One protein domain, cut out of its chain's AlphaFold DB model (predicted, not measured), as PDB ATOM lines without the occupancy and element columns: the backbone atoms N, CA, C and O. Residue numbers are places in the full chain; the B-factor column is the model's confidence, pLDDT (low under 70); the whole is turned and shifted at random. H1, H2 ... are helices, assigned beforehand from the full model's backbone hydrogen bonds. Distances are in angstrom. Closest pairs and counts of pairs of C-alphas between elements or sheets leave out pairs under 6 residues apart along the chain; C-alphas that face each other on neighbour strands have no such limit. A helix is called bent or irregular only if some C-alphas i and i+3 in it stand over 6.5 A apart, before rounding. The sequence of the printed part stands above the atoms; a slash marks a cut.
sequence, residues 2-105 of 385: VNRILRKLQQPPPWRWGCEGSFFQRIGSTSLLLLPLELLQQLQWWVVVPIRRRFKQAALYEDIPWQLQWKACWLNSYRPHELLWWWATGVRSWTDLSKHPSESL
ATOM      1  N   VAL A   2     140.281 130.151 142.652       79.31
ATOM      2  CA  VAL A   2     141.209 129.064 143.049       79.31
ATOM      3  C   VAL A   2     140.514 127.711 143.272       79.31
ATOM      4  O   VAL A   2     140.885 126.727 142.644       79.31
ATOM      5  N   ASN A   3     139.424 127.663 144.048       76.12
ATOM      6  CA  ASN A   3     138.673 126.415 144.281       76.12
ATOM      7  C   ASN A   3     138.118 125.779 142.996       76.12
ATOM      8  O   ASN A   3     138.005 124.560 142.907       76.12
ATOM      9  N   ARG A   4     137.788 126.585 141.979       78.81
ATOM     10  CA  ARG A   4     137.308 126.085 140.683       78.81
ATOM     11  C   ARG A   4     138.448 125.453 139.884       78.81
ATOM     12  O   ARG A   4     138.235 124.413 139.269       78.81
ATOM     13  N   ILE A   5     139.639 126.050 139.931       81.31
ATOM     14  CA  ILE A   5     140.852 125.513 139.301       81.31
ATOM     15  C   ILE A   5     141.275 124.221 140.003       81.31
ATOM     16  O   ILE A   5     141.453 123.212 139.334       81.31
ATOM     17  N   LEU A   6     141.322 124.204 141.339       81.00
ATOM     18  CA  LEU A   6     141.652 123.006 142.121       81.00
ATOM     19  C   LEU A   6     140.667 121.856 141.871       81.00
ATOM     20  O   LEU A   6     141.089 120.728 141.631       81.00
ATOM     21  N   ARG A   7     139.354 122.132 141.863       79.81
ATOM     22  CA  ARG A   7     138.337 121.126 141.506       79.81
ATOM     23  C   ARG A   7     138.531 120.607 140.087       79.81
ATOM     24  O   ARG A   7     138.365 119.416 139.854       79.81
ATOM     25  N   LYS A   8     138.896 121.481 139.145       80.06
ATOM     26  CA  LYS A   8     139.167 121.090 137.761       80.06
ATOM     27  C   LYS A   8     140.424 120.221 137.674       80.06
ATOM     28  O   LYS A   8     140.359 119.169 137.059       80.06
ATOM     29  N   LEU A   9     141.508 120.564 138.364       82.31
ATOM     30  CA  LEU A   9     142.728 119.750 138.427       82.31
ATOM     31  C   LEU A   9     142.501 118.335 139.005       82.31
ATOM     32  O   LEU A   9     143.199 117.391 138.647       82.31
ATOM     33  N   GLN A  10     141.497 118.164 139.869       80.19
ATOM     34  CA  GLN A  10     141.095 116.854 140.399       80.19
ATOM     35  C   GLN A  10     140.285 116.000 139.409       80.19
ATOM     36  O   GLN A  10     140.145 114.796 139.626       80.19
ATOM     37  N   GLN A  11     139.756 116.581 138.331       79.94
ATOM     38  CA  GLN A  11     139.052 115.832 137.287       79.94
ATOM     39  C   GLN A  11     140.053 115.107 136.382       79.94
ATOM     40  O   GLN A  11     141.140 115.639 136.152       79.94
ATOM     41  N   PRO A  12     139.708 113.912 135.867       75.44
ATOM     42  CA  PRO A  12     140.571 113.206 134.933       75.44
ATOM     43  C   PRO A  12     140.795 114.067 133.690       75.44
ATOM     44  O   PRO A  12     139.854 114.731 133.249       75.44
ATOM     45  N   PRO A  13     142.009 114.097 133.136       79.56
ATOM     46  CA  PRO A  13     142.268 114.764 131.865       79.56
ATOM     47  C   PRO A  13     141.419 114.140 130.741       79.56
ATOM     48  O   PRO A  13     141.199 112.933 130.771       79.56
ATOM     49  N   PRO A  14     140.980 114.894 129.715       77.81
ATOM     50  CA  PRO A  14     140.203 114.353 128.590       77.81
ATOM     51  C   PRO A  14     141.061 113.582 127.566       77.81
ATOM     52  O   PRO A  14     140.636 113.387 126.425       77.81
ATOM     53  N   TRP A  15     142.272 113.177 127.948       77.12
ATOM     54  CA  TRP A  15     143.257 112.543 127.079       77.12
ATOM     55  C   TRP A  15     143.266 111.030 127.270       77.12
ATOM     56  O   TRP A  15     143.084 110.512 128.373       77.12
ATOM     57  N   ARG A  16     143.516 110.330 126.169       76.69
ATOM     58  CA  ARG A  16     143.691 108.887 126.123       76.69
ATOM     59  C   ARG A  16     144.910 108.560 125.273       76.69
ATOM     60  O   ARG A  16     145.029 109.054 124.158       76.69
ATOM     61  N   TRP A  17     145.779 107.708 125.784       76.69
ATOM     62  CA  TRP A  17     146.861 107.099 125.024       76.69
ATOM     63  C   TRP A  17     146.289 105.916 124.237       76.69
ATOM     64  O   TRP A  17     145.485 105.157 124.775       76.69
ATOM     65  N   GLY A  18     146.635 105.778 122.961       75.50
ATOM     66  CA  GLY A  18     146.198 104.653 122.131       75.50
ATOM     67  C   GLY A  18     147.180 103.480 122.144       75.50
ATOM     68  O   GLY A  18     148.123 103.428 122.944       75.50
ATOM     69  N   CYS A  19     146.962 102.521 121.245       75.62
ATOM     70  CA  CYS A  19     147.964 101.534 120.841       75.62
ATOM     71  C   CYS A  19     148.671 101.977 119.542       75.62
ATOM     72  O   CYS A  19     148.178 102.846 118.822       75.62
ATOM     73  N   GLU A  20     149.847 101.400 119.270       63.53
ATOM     74  CA  GLU A  20     150.503 101.426 117.946       63.53
ATOM     75  C   GLU A  20     150.662 102.823 117.308       63.53
ATOM     76  O   GLU A  20     150.185 103.098 116.213       63.53
ATOM     77  N   GLY A  21     151.340 103.746 117.996       53.84
ATOM     78  CA  GLY A  21     151.731 105.038 117.409       53.84
ATOM     79  C   GLY A  21     150.647 106.126 117.409       53.84
ATOM     80  O   GLY A  21     150.944 107.284 117.120       53.84
ATOM     81  N   SER A  22     149.418 105.811 117.825       58.56
ATOM     82  CA  SER A  22     148.379 106.814 118.099       58.56
ATOM     83  C   SER A  22     148.580 107.416 119.497       58.56
ATOM     84  O   SER A  22     147.934 107.050 120.479       58.56
ATOM     85  N   PHE A  23     149.562 108.310 119.623       57.19
ATOM     86  CA  PHE A  23     150.050 108.703 120.948       57.19
ATOM     87  C   PHE A  23     149.019 109.446 121.806       57.19
ATOM     88  O   PHE A  23     149.078 109.329 123.026       57.19
ATOM     89  N   PHE A  24     148.029 110.126 121.223       67.06
ATOM     90  CA  PHE A  24     147.045 110.879 122.001       67.06
ATOM     91  C   PHE A  24     145.719 111.047 121.258       67.06
ATOM     92  O   PHE A  24     145.659 111.691 120.214       67.06
ATOM     93  N   GLN A  25     144.626 110.555 121.839       72.44
ATOM     94  CA  GLN A  25     143.270 110.923 121.453       72.44
ATOM     95  C   GLN A  25     142.663 111.820 122.533       72.44
ATOM     96  O   GLN A  25     142.536 111.424 123.693       72.44
ATOM     97  N   ARG A  26     142.258 113.035 122.152       75.50
ATOM     98  CA  ARG A  26     141.467 113.922 123.014       75.50
ATOM     99  C   ARG A  26     139.984 113.674 122.806       75.50
ATOM    100  O   ARG A  26     139.504 113.660 121.675       75.50
ATOM    101  N   ILE A  27     139.244 113.517 123.897       73.06
ATOM    102  CA  ILE A  27     137.787 113.394 123.850       73.06
ATOM    103  C   ILE A  27     137.168 114.796 123.897       73.06
ATOM    104  O   ILE A  27     137.223 115.471 124.922       73.06
ATOM    105  N   GLY A  28     136.526 115.205 122.800       71.12
ATOM    106  CA  GLY A  28     135.800 116.477 122.695       71.12
ATOM    107  C   GLY A  28     136.653 117.664 122.226       71.12
ATOM    108  O   GLY A  28     137.827 117.520 121.888       71.12
ATOM    109  N   SER A  29     136.043 118.854 122.190       66.75
ATOM    110  CA  SER A  29     136.691 120.108 121.779       66.75
ATOM    111  C   SER A  29     137.033 120.986 122.992       66.75
ATOM    112  O   SER A  29     136.286 121.034 123.967       66.75
ATOM    113  N   THR A  30     138.161 121.696 122.940       66.62
ATOM    114  CA  THR A  30     138.542 122.696 123.944       66.62
ATOM    115  C   THR A  30     139.497 123.714 123.318       66.62
ATOM    116  O   THR A  30     140.303 123.368 122.452       66.62
ATOM    117  N   SER A  31     139.371 124.970 123.760       73.00
ATOM    118  CA  SER A  31     140.250 126.097 123.429       73.00
ATOM    119  C   SER A  31     141.712 125.834 123.818       73.00
ATOM    120  O   SER A  31     141.981 125.305 124.898       73.00
ATOM    121  N   LEU A  32     142.654 126.281 122.979       78.44
ATOM    122  CA  LEU A  32     144.103 126.220 123.229       78.44
ATOM    123  C   LEU A  32     144.497 126.810 124.596       78.44
ATOM    124  O   LEU A  32     145.431 126.332 125.232       78.44
ATOM    125  N   LEU A  33     143.726 127.781 125.096       80.38
ATOM    126  CA  LEU A  33     143.941 128.435 126.392       80.38
ATOM    127  C   LEU A  33     143.815 127.490 127.599       80.38
ATOM    128  O   LEU A  33     144.290 127.811 128.684       80.38
ATOM    129  N   LEU A  34     143.162 126.335 127.441       81.56
ATOM    130  CA  LEU A  34     142.996 125.353 128.516       81.56
ATOM    131  C   LEU A  34     144.049 124.237 128.481       81.56
ATOM    132  O   LEU A  34     144.114 123.474 129.443       81.56
ATOM    133  N   LEU A  35     144.886 124.153 127.439       81.31
ATOM    134  CA  LEU A  35     145.917 123.115 127.318       81.31
ATOM    135  C   LEU A  35     146.877 123.069 128.518       81.31
ATOM    136  O   LEU A  35     147.091 121.973 129.035       81.31
ATOM    137  N   PRO A  36     147.401 124.199 129.043       86.38
ATOM    138  CA  PRO A  36     148.282 124.152 130.211       86.38
ATOM    139  C   PRO A  36     147.590 123.548 131.437       86.38
ATOM    140  O   PRO A  36     148.187 122.782 132.189       86.38
ATOM    141  N   LEU A  37     146.299 123.843 131.615       85.00
ATOM    142  CA  LEU A  37     145.509 123.284 132.707       85.00
ATOM    143  C   LEU A  37     145.262 121.781 132.517       85.00
ATOM    144  O   LEU A  37     145.311 121.042 133.495       85.00
ATOM    145  N   GLU A  38     145.016 121.331 131.285       85.00
ATOM    146  CA  GLU A  38     144.852 119.907 130.961       85.00
ATOM    147  C   GLU A  38     146.159 119.112 131.141       85.00
ATOM    148  O   GLU A  38     146.132 117.974 131.608       85.00
ATOM    149  N   LEU A  39     147.315 119.719 130.856       82.88
ATOM    150  CA  LEU A  39     148.625 119.125 131.143       82.88
ATOM    151  C   LEU A  39     148.878 119.017 132.649       82.88
ATOM    152  O   LEU A  39     149.300 117.968 133.132       82.88
ATOM    153  N   LEU A  40     148.558 120.063 133.417       85.69
ATOM    154  CA  LEU A  40     148.636 120.013 134.879       85.69
ATOM    155  C   LEU A  40     147.666 118.975 135.468       85.69
ATOM    156  O   LEU A  40     148.037 118.265 136.402       85.69
ATOM    157  N   GLN A  41     146.459 118.833 134.905       85.81
ATOM    158  CA  GLN A  41     145.532 117.740 135.237       85.81
ATOM    159  C   GLN A  41     146.190 116.376 135.000       85.81
ATOM    160  O   GLN A  41     146.149 115.522 135.884       85.81
ATOM    161  N   GLN A  42     146.822 116.175 133.840       82.19
ATOM    162  CA  GLN A  42     147.504 114.924 133.503       82.19
ATOM    163  C   GLN A  42     148.636 114.609 134.482       82.19
ATOM    164  O   GLN A  42     148.681 113.505 135.021       82.19
ATOM    165  N   LEU A  43     149.497 115.585 134.779       82.50
ATOM    166  CA  LEU A  43     150.581 115.429 135.750       82.50
ATOM    167  C   LEU A  43     150.044 115.114 137.149       82.50
ATOM    168  O   LEU A  43     150.551 114.216 137.821       82.50
ATOM    169  N   GLN A  44     148.973 115.785 137.581       83.19
ATOM    170  CA  GLN A  44     148.322 115.472 138.851       83.19
ATOM    171  C   GLN A  44     147.763 114.041 138.869       83.19
ATOM    172  O   GLN A  44     147.868 113.352 139.887       83.19
ATOM    173  N   TRP A  45     147.177 113.572 137.770       78.56
ATOM    174  CA  TRP A  45     146.657 112.208 137.657       78.56
ATOM    175  C   TRP A  45     147.748 111.143 137.546       78.56
ATOM    176  O   TRP A  45     147.530 110.019 137.990       78.56
ATOM    177  N   TRP A  46     148.929 111.494 137.046       77.19
ATOM    178  CA  TRP A  46     150.103 110.628 137.074       77.19
ATOM    179  C   TRP A  46     150.760 110.580 138.448       77.19
ATOM    180  O   TRP A  46     151.125 109.513 138.916       77.19
ATOM    181  N   VAL A  47     150.896 111.700 139.145       78.00
ATOM    182  CA  VAL A  47     151.671 111.722 140.391       78.00
ATOM    183  C   VAL A  47     150.769 111.519 141.604       78.00
ATOM    184  O   VAL A  47     150.955 110.606 142.402       78.00
ATOM    185  N   VAL A  48     149.743 112.353 141.751       77.88
ATOM    186  CA  VAL A  48     148.993 112.478 143.006       77.88
ATOM    187  C   VAL A  48     147.939 111.390 143.153       77.88
ATOM    188  O   VAL A  48     147.782 110.825 144.235       77.88
ATOM    189  N   VAL A  49     147.184 111.101 142.092       72.62
ATOM    190  CA  VAL A  49     146.083 110.126 142.152       72.62
ATOM    191  C   VAL A  49     146.569 108.720 142.530       72.62
ATOM    192  O   VAL A  49     145.958 108.132 143.418       72.62
ATOM    193  N   PRO A  50     147.662 108.183 141.971       69.25
ATOM    194  CA  PRO A  50     148.165 106.844 142.283       69.25
ATOM    195  C   PRO A  50     148.727 106.766 143.704       69.25
ATOM    196  O   PRO A  50     148.410 105.826 144.430       69.25
ATOM    197  N   ILE A  51     149.442 107.808 144.149       72.88
ATOM    198  CA  ILE A  51     149.917 107.938 145.535       72.88
ATOM    199  C   ILE A  51     148.734 107.960 146.511       72.88
ATOM    200  O   ILE A  51     148.707 107.195 147.474       72.88
ATOM    201  N   ARG A  52     147.714 108.796 146.259       71.94
ATOM    202  CA  ARG A  52     146.506 108.880 147.103       71.94
ATOM    203  C   ARG A  52     145.693 107.598 147.089       71.94
ATOM    204  O   ARG A  52     145.141 107.211 148.114       71.94
ATOM    205  N   ARG A  53     145.621 106.946 145.931       68.31
ATOM    206  CA  ARG A  53     144.938 105.667 145.766       68.31
ATOM    207  C   ARG A  53     145.683 104.520 146.425       68.31
ATOM    208  O   ARG A  53     145.085 103.452 146.394       68.31
ATOM    209  N   ARG A  54     146.892 104.748 146.999       59.84
ATOM    210  CA  ARG A  54     147.738 103.809 147.767       59.84
ATOM    211  C   ARG A  54     147.338 102.391 147.407       59.84
ATOM    212  O   ARG A  54     146.422 101.932 148.074       59.84
ATOM    213  N   PHE A  55     147.927 101.779 146.370       59.00
ATOM    214  CA  PHE A  55     147.635 100.437 145.812       59.00
ATOM    215  C   PHE A  55     147.464  99.325 146.887       59.00
ATOM    216  O   PHE A  55     148.188  98.342 146.949       59.00
ATOM    217  N   LYS A  56     146.459  99.448 147.750       49.50
ATOM    218  CA  LYS A  56     146.134  98.611 148.911       49.50
ATOM    219  C   LYS A  56     145.322  97.396 148.474       49.50
ATOM    220  O   LYS A  56     144.596  96.800 149.256       49.50
ATOM    221  N   GLN A  57     145.419  97.064 147.197       54.31
ATOM    222  CA  GLN A  57     144.698  95.990 146.545       54.31
ATOM    223  C   GLN A  57     145.657  95.133 145.713       54.31
ATOM    224  O   GLN A  57     145.199  94.468 144.802       54.31
ATOM    225  N   ALA A  58     146.967  95.134 146.009       51.72
ATOM    226  CA  ALA A  58     147.959  94.302 145.314       51.72
ATOM    227  C   ALA A  58     147.504  92.832 145.168       51.72
ATOM    228  O   ALA A  58     147.633  92.269 144.090       51.72
ATOM    229  N   ALA A  59     146.832  92.287 146.189       52.47
ATOM    230  CA  ALA A  59     146.278  90.930 146.184       52.47
ATOM    231  C   ALA A  59     145.118  90.687 145.190       52.47
ATOM    232  O   ALA A  59     144.769  89.544 144.935       52.47
ATOM    233  N   LEU A  60     144.474  91.728 144.642       58.22
ATOM    234  CA  LEU A  60     143.429  91.574 143.615       58.22
ATOM    235  C   LEU A  60     144.001  91.579 142.189       58.22
ATOM    236  O   LEU A  60     143.262  91.277 141.260       58.22
ATOM    237  N   TYR A  61     145.278  91.935 142.008       66.44
ATOM    238  CA  TYR A  61     145.901  92.131 140.693       66.44
ATOM    239  C   TYR A  61     146.999  91.123 140.364       66.44
ATOM    240  O   TYR A  61     147.703  91.340 139.379       66.44
ATOM    241  N   GLU A  62     147.185  90.073 141.169       67.56
ATOM    242  CA  GLU A  62     148.294  89.125 140.977       67.56
ATOM    243  C   GLU A  62     148.292  88.523 139.564       67.56
ATOM    244  O   GLU A  62     149.349  88.392 138.952       67.56
ATOM    245  N   ASP A  63     147.105  88.313 138.989       82.88
ATOM    246  CA  ASP A  63     146.955  87.711 137.662       82.88
ATOM    247  C   ASP A  63     147.061  88.708 136.494       82.88
ATOM    248  O   ASP A  63     147.117  88.296 135.336       82.88
ATOM    249  N   ILE A  64     147.070  90.024 136.751       88.12
ATOM    250  CA  ILE A  64     147.097  91.038 135.687       88.12
ATOM    251  C   ILE A  64     148.536  91.519 135.464       88.12
ATOM    252  O   ILE A  64     149.139  92.062 136.389       88.12
ATOM    253  N   PRO A  65     149.095  91.455 134.239       90.94
ATOM    254  CA  PRO A  65     150.455  91.913 133.973       90.94
ATOM    255  C   PRO A  65     150.683  93.370 134.391       90.94
ATOM    256  O   PRO A  65     149.926  94.268 134.005       90.94
ATOM    257  N   TRP A  66     151.772  93.634 135.121       86.19
ATOM    258  CA  TRP A  66     152.100  94.973 135.635       86.19
ATOM    259  C   TRP A  66     152.137  96.042 134.531       86.19
ATOM    260  O   TRP A  66     151.738  97.184 134.751       86.19
ATOM    261  N   GLN A  67     152.562  95.665 133.322       88.75
ATOM    262  CA  GLN A  67     152.620  96.550 132.157       88.75
ATOM    263  C   GLN A  67     151.226  97.052 131.760       88.75
ATOM    264  O   GLN A  67     151.055  98.230 131.436       88.75
ATOM    265  N   LEU A  68     150.220  96.172 131.807       89.75
ATOM    266  CA  LEU A  68     148.833  96.529 131.530       89.75
ATOM    267  C   LEU A  68     148.272  97.407 132.650       89.75
ATOM    268  O   LEU A  68     147.659  98.433 132.361       89.75
ATOM    269  N   GLN A  69     148.544  97.064 133.913       87.94
ATOM    270  CA  GLN A  69     148.141  97.883 135.061       87.94
ATOM    271  C   GLN A  69     148.703  99.309 134.962       87.94
ATOM    272  O   GLN A  69     147.972 100.281 135.148       87.94
ATOM    273  N   TRP A  70     149.987  99.437 134.612       84.62
ATOM    274  CA  TRP A  70     150.677 100.712 134.424       84.62
ATOM    275  C   TRP A  70     150.031 101.541 133.304       84.62
ATOM    276  O   TRP A  70     149.614 102.680 133.529       84.62
ATOM    277  N   LYS A  71     149.849 100.963 132.108       88.31
ATOM    278  CA  LYS A  71     149.228 101.671 130.971       88.31
ATOM    279  C   LYS A  71     147.776 102.064 131.253       88.31
ATOM    280  O   LYS A  71     147.374 103.191 130.965       88.31
ATOM    281  N   ALA A  72     146.985 101.170 131.837       89.06
ATOM    282  CA  ALA A  72     145.576 101.423 132.107       89.06
ATOM    283  C   ALA A  72     145.394 102.430 133.253       89.06
ATOM    284  O   ALA A  72     144.863 103.527 133.067       89.06
ATOM    285  N   CYS A  73     145.850 102.079 134.453       84.56
ATOM    286  CA  CYS A  73     145.555 102.847 135.657       84.56
ATOM    287  C   CYS A  73     146.362 104.143 135.729       84.56
ATOM    288  O   CYS A  73     145.843 105.153 136.211       84.56
ATOM    289  N   TRP A  74     147.613 104.124 135.256       79.38
ATOM    290  CA  TRP A  74     148.523 105.258 135.390       79.38
ATOM    291  C   TRP A  74     148.409 106.213 134.203       79.38
ATOM    292  O   TRP A  74     148.137 107.395 134.401       79.38
ATOM    293  N   LEU A  75     148.523 105.714 132.966       80.69
ATOM    294  CA  LEU A  75     148.461 106.586 131.787       80.69
ATOM    295  C   LEU A  75     147.036 106.989 131.384       80.69
ATOM    296  O   LEU A  75     146.842 108.106 130.904       80.69
ATOM    297  N   ASN A  76     146.038 106.122 131.595       82.94
ATOM    298  CA  ASN A  76     144.701 106.274 130.997       82.94
ATOM    299  C   ASN A  76     143.548 106.382 132.000       82.94
ATOM    300  O   ASN A  76     142.371 106.287 131.637       82.94
ATOM    301  N   SER A  77     143.876 106.634 133.269       84.12
ATOM    302  CA  SER A  77     142.901 106.934 134.323       84.12
ATOM    303  C   SER A  77     141.855 105.836 134.568       84.12
ATOM    304  O   SER A  77     140.820 106.117 135.194       84.12
ATOM    305  N   TYR A  78     142.106 104.598 134.122       87.12
ATOM    306  CA  TYR A  78     141.262 103.462 134.486       87.12
ATOM    307  C   TYR A  78     141.283 103.295 135.995       87.12
ATOM    308  O   TYR A  78     142.282 103.561 136.679       87.12
ATOM    309  N   ARG A  79     140.143 102.893 136.543       85.50
ATOM    310  CA  ARG A  79     140.110 102.513 137.949       85.50
ATOM    311  C   ARG A  79     140.610 101.074 138.078       85.50
ATOM    312  O   ARG A  79     140.303 100.252 137.223       85.50
ATOM    313  N   PRO A  80     141.324 100.733 139.155       85.12
ATOM    314  CA  PRO A  80     141.804  99.368 139.323       85.12
ATOM    315  C   PRO A  80     140.674  98.309 139.284       85.12
ATOM    316  O   PRO A  80     140.795  97.309 138.586       85.12
ATOM    317  N   HIS A  81     139.507  98.582 139.884       85.19
ATOM    318  CA  HIS A  81     138.340  97.692 139.771       85.19
ATOM    319  C   HIS A  81     137.781  97.575 138.346       85.19
ATOM    320  O   HIS A  81     137.255  96.534 137.980       85.19
ATOM    321  N   GLU A  82     137.875  98.634 137.543       90.00
ATOM    322  CA  GLU A  82     137.441  98.620 136.147       90.00
ATOM    323  C   GLU A  82     138.342  97.695 135.323       90.00
ATOM    324  O   GLU A  82     137.848  96.929 134.502       90.00
ATOM    325  N   LEU A  83     139.652  97.703 135.592       91.19
ATOM    326  CA  LEU A  83     140.592  96.779 134.962       91.19
ATOM    327  C   LEU A  83     140.282  95.315 135.312       91.19
ATOM    328  O   LEU A  83     140.382  94.463 134.436       91.19
ATOM    329  N   LEU A  84     139.857  95.021 136.547       90.56
ATOM    330  CA  LEU A  84     139.433  93.667 136.931       90.56
ATOM    331  C   LEU A  84     138.222  93.192 136.130       90.56
ATOM    332  O   LEU A  84     138.174  92.032 135.742       90.56
ATOM    333  N   TRP A  85     137.261  94.076 135.864       92.75
ATOM    334  CA  TRP A  85     136.103  93.746 135.035       92.75
ATOM    335  C   TRP A  85     136.500  93.432 133.596       92.75
ATOM    336  O   TRP A  85     136.094  92.401 133.070       92.75
ATOM    337  N   TRP A  86     137.336  94.271 132.981       93.81
ATOM    338  CA  TRP A  86     137.856  94.011 131.635       93.81
ATOM    339  C   TRP A  86     138.668  92.715 131.573       93.81
ATOM    340  O   TRP A  86     138.553  91.931 130.634       93.81
ATOM    341  N   TRP A  87     139.458  92.441 132.610       92.38
ATOM    342  CA  TRP A  87     140.155  91.170 132.719       92.38
ATOM    343  C   TRP A  87     139.168  90.001 132.865       92.38
ATOM    344  O   TRP A  87     139.300  88.987 132.186       92.38
ATOM    345  N   ALA A  88     138.120  90.124 133.671       90.69
ATOM    346  CA  ALA A  88     137.115  89.073 133.798       90.69
ATOM    347  C   ALA A  88     136.404  88.777 132.460       90.69
ATOM    348  O   ALA A  88     136.097  87.620 132.192       90.69
ATOM    349  N   THR A  89     136.216  89.774 131.584       91.25
ATOM    350  CA  THR A  89     135.598  89.596 130.253       91.25
ATOM    351  C   THR A  89     136.543  89.084 129.164       91.25
ATOM    352  O   THR A  89     136.113  88.912 128.028       91.25
ATOM    353  N   GLY A  90     137.814  88.824 129.483       91.25
ATOM    354  CA  GLY A  90     138.782  88.279 128.523       91.25
ATOM    355  C   GLY A  90     139.666  89.318 127.827       91.25
ATOM    356  O   GLY A  90     140.501  88.942 127.010       91.25
ATOM    357  N   VAL A  91     139.579  90.605 128.176       92.19
ATOM    358  CA  VAL A  91     140.512  91.621 127.662       92.19
ATOM    359  C   VAL A  91     141.876  91.426 128.333       92.19
ATOM    360  O   VAL A  91     142.043  91.668 129.530       92.19
ATOM    361  N   ARG A  92     142.858  90.938 127.565       91.88
ATOM    362  CA  ARG A  92     144.194  90.544 128.067       91.88
ATOM    363  C   ARG A  92     145.323  91.496 127.672       91.88
ATOM    364  O   ARG A  92     146.418  91.390 128.217       91.88
ATOM    365  N   SER A  93     145.080  92.426 126.750       92.75
ATOM    366  CA  SER A  93     146.117  93.292 126.180       92.75
ATOM    367  C   SER A  93     145.771  94.780 126.286       92.75
ATOM    368  O   SER A  93     144.609  95.173 126.408       92.75
ATOM    369  N   TRP A  94     146.798  95.635 126.210       91.62
ATOM    370  CA  TRP A  94     146.580  97.081 126.096       91.62
ATOM    371  C   TRP A  94     145.910  97.445 124.775       91.62
ATOM    372  O   TRP A  94     145.052  98.320 124.758       91.62
ATOM    373  N   THR A  95     146.276  96.770 123.685       90.31
ATOM    374  CA  THR A  95     145.687  96.983 122.360       90.31
ATOM    375  C   THR A  95     144.169  96.846 122.414       90.31
ATOM    376  O   THR A  95     143.460  97.731 121.939       90.31
ATOM    377  N   ASP A  96     143.661  95.829 123.104       90.50
ATOM    378  CA  ASP A  96     142.220  95.622 123.252       90.50
ATOM    379  C   ASP A  96     141.596  96.613 124.231       90.50
ATOM    380  O   ASP A  96     140.659  97.327 123.875       90.50
ATOM    381  N   LEU A  97     142.176  96.773 125.426       91.69
ATOM    382  CA  LEU A  97     141.652  97.707 126.425       91.69
ATOM    383  C   LEU A  97     141.590  99.152 125.893       91.69
ATOM    384  O   LEU A  97     140.630  99.884 126.155       91.69
ATOM    385  N   SER A  98     142.573  99.552 125.081       89.31
ATOM    386  CA  SER A  98     142.682 100.872 124.447       89.31
ATOM    387  C   SER A  98     141.601 101.168 123.394       89.31
ATOM    388  O   SER A  98     141.518 102.292 122.900       89.31
ATOM    389  N   LYS A  99     140.674 100.238 123.136       87.44
ATOM    390  CA  LYS A  99     139.453 100.478 122.350       87.44
ATOM    391  C   LYS A  99     138.312 101.046 123.215       87.44
ATOM    392  O   LYS A  99     137.574 101.928 122.776       87.44
ATOM    393  N   HIS A 100     138.261 100.723 124.512       88.31
ATOM    394  CA  HIS A 100     137.150 101.070 125.427       88.31
ATOM    395  C   HIS A 100     137.477 102.225 126.384       88.31
ATOM    396  O   HIS A 100     138.398 102.070 127.165       88.31
ATOM    397  N   PRO A 101     136.804 103.386 126.392       87.56
ATOM    398  CA  PRO A 101     137.142 104.476 127.327       87.56
ATOM    399  C   PRO A 101     137.118 104.037 128.799       87.56
ATOM    400  O   PRO A 101     136.273 103.239 129.199       87.56
ATOM    401  N   SER A 102     137.943 104.670 129.628       88.75
ATOM    402  CA  SER A 102     137.804 104.499 131.072       88.75
ATOM    403  C   SER A 102     136.526 105.148 131.615       88.75
ATOM    404  O   SER A 102     136.053 106.176 131.113       88.75
ATOM    405  N   GLU A 103     135.988 104.592 132.698       88.19
ATOM    406  CA  GLU A 103     134.811 105.115 133.391       88.19
ATOM    407  C   GLU A 103     135.036 106.566 133.849       88.19
ATOM    408  O   GLU A 103     134.142 107.412 133.746       88.19
ATOM    409  N   SER A 104     136.262 106.888 134.268       83.50
ATOM    410  CA  SER A 104     136.696 108.239 134.633       83.50
ATOM    411  C   SER A 104     136.430 109.274 133.522       83.50
ATOM    412  O   SER A 104     136.145 110.433 133.822       83.50
ATOM    413  N   LEU A 105     136.449 108.872 132.246       84.00
ATOM    414  CA  LEU A 105     136.221 109.753 131.091       84.00
ATOM    415  C   LEU A 105     134.747 109.889 130.691       84.00
ATOM    416  O   LEU A 105     134.412 110.581 129.724       84.00
TER     417      LEU A 105
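This is residues 2 to 105 of the 385 residues of an uncharacterized protein of Synechococcus sp. SYN20 (UniProt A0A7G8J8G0). One long helix, H2, has the end of H1 packed crosswise on its middle, at residues 37 to 44, and with its residues 45 to 50 it meets a cluster in which H4 and H5 pack on H3. Residues 31 to 36 stick out, and two long links join H1 to H2 and H2 to H3. The printed part has 104 residues with five named helices, H1 to H5 in order, and no named strand; the class is all helix, with 52 residues in helices. It is compact, with a radius of gyration of the C-alphas of 14.3 A and spans of 42 by 30 by 18 A.

H1, residues 2 to 9, touches residues 37 to 44 of H2, residues 32 to 52, about perpendicular at 74 degrees; the closest C-alphas, of Leu 9 and Gln 41, are 4.7 A apart. H2 has a kink of 34 degrees near residue 45 and is irregular, with C-alphas 33 and 36 7.2 A apart. Its residues 45 to 50 touch H3, residues 66 to 75, at a steep tilt of 44 degrees, opposite ways, a helical hairpin; the closest C-alphas, of Trp 46 and Trp 74, are 5.8 A apart. H3 is the hub. It touches H4, residues 80 to 88, at a steep tilt of 50 degrees, opposite ways, with the closest C-alphas, of Cys 73 and Pro 80, 6.3 A apart. H3 also touches H5, residues 94 to 97, closest at the C-alphas of Leu 68 and Trp 94, 5.9 A. H1 and H3 are apart. Every O i to N i+4 pair is within hydrogen-bond range in H1, H3 and H4, and 12 of 17 are in H2; H5 is too short for such a pair.

H1 begins at C-alpha 2 (141.209, 129.064, 143.049) and is 10.5 A long. H2 is 29.6 A, H3 12.8 A, H4 12.6 A and H5 5.0 A, ending at C-alpha 97 (141.652, 97.707, 126.425).

The C-alphas farthest apart, of Val 2 and Gly 90, are 43.4 A apart. The printed part has no cut. Confidence is under 70 at residues 20 to 24, 29 to 30, 50 and 53 to 62.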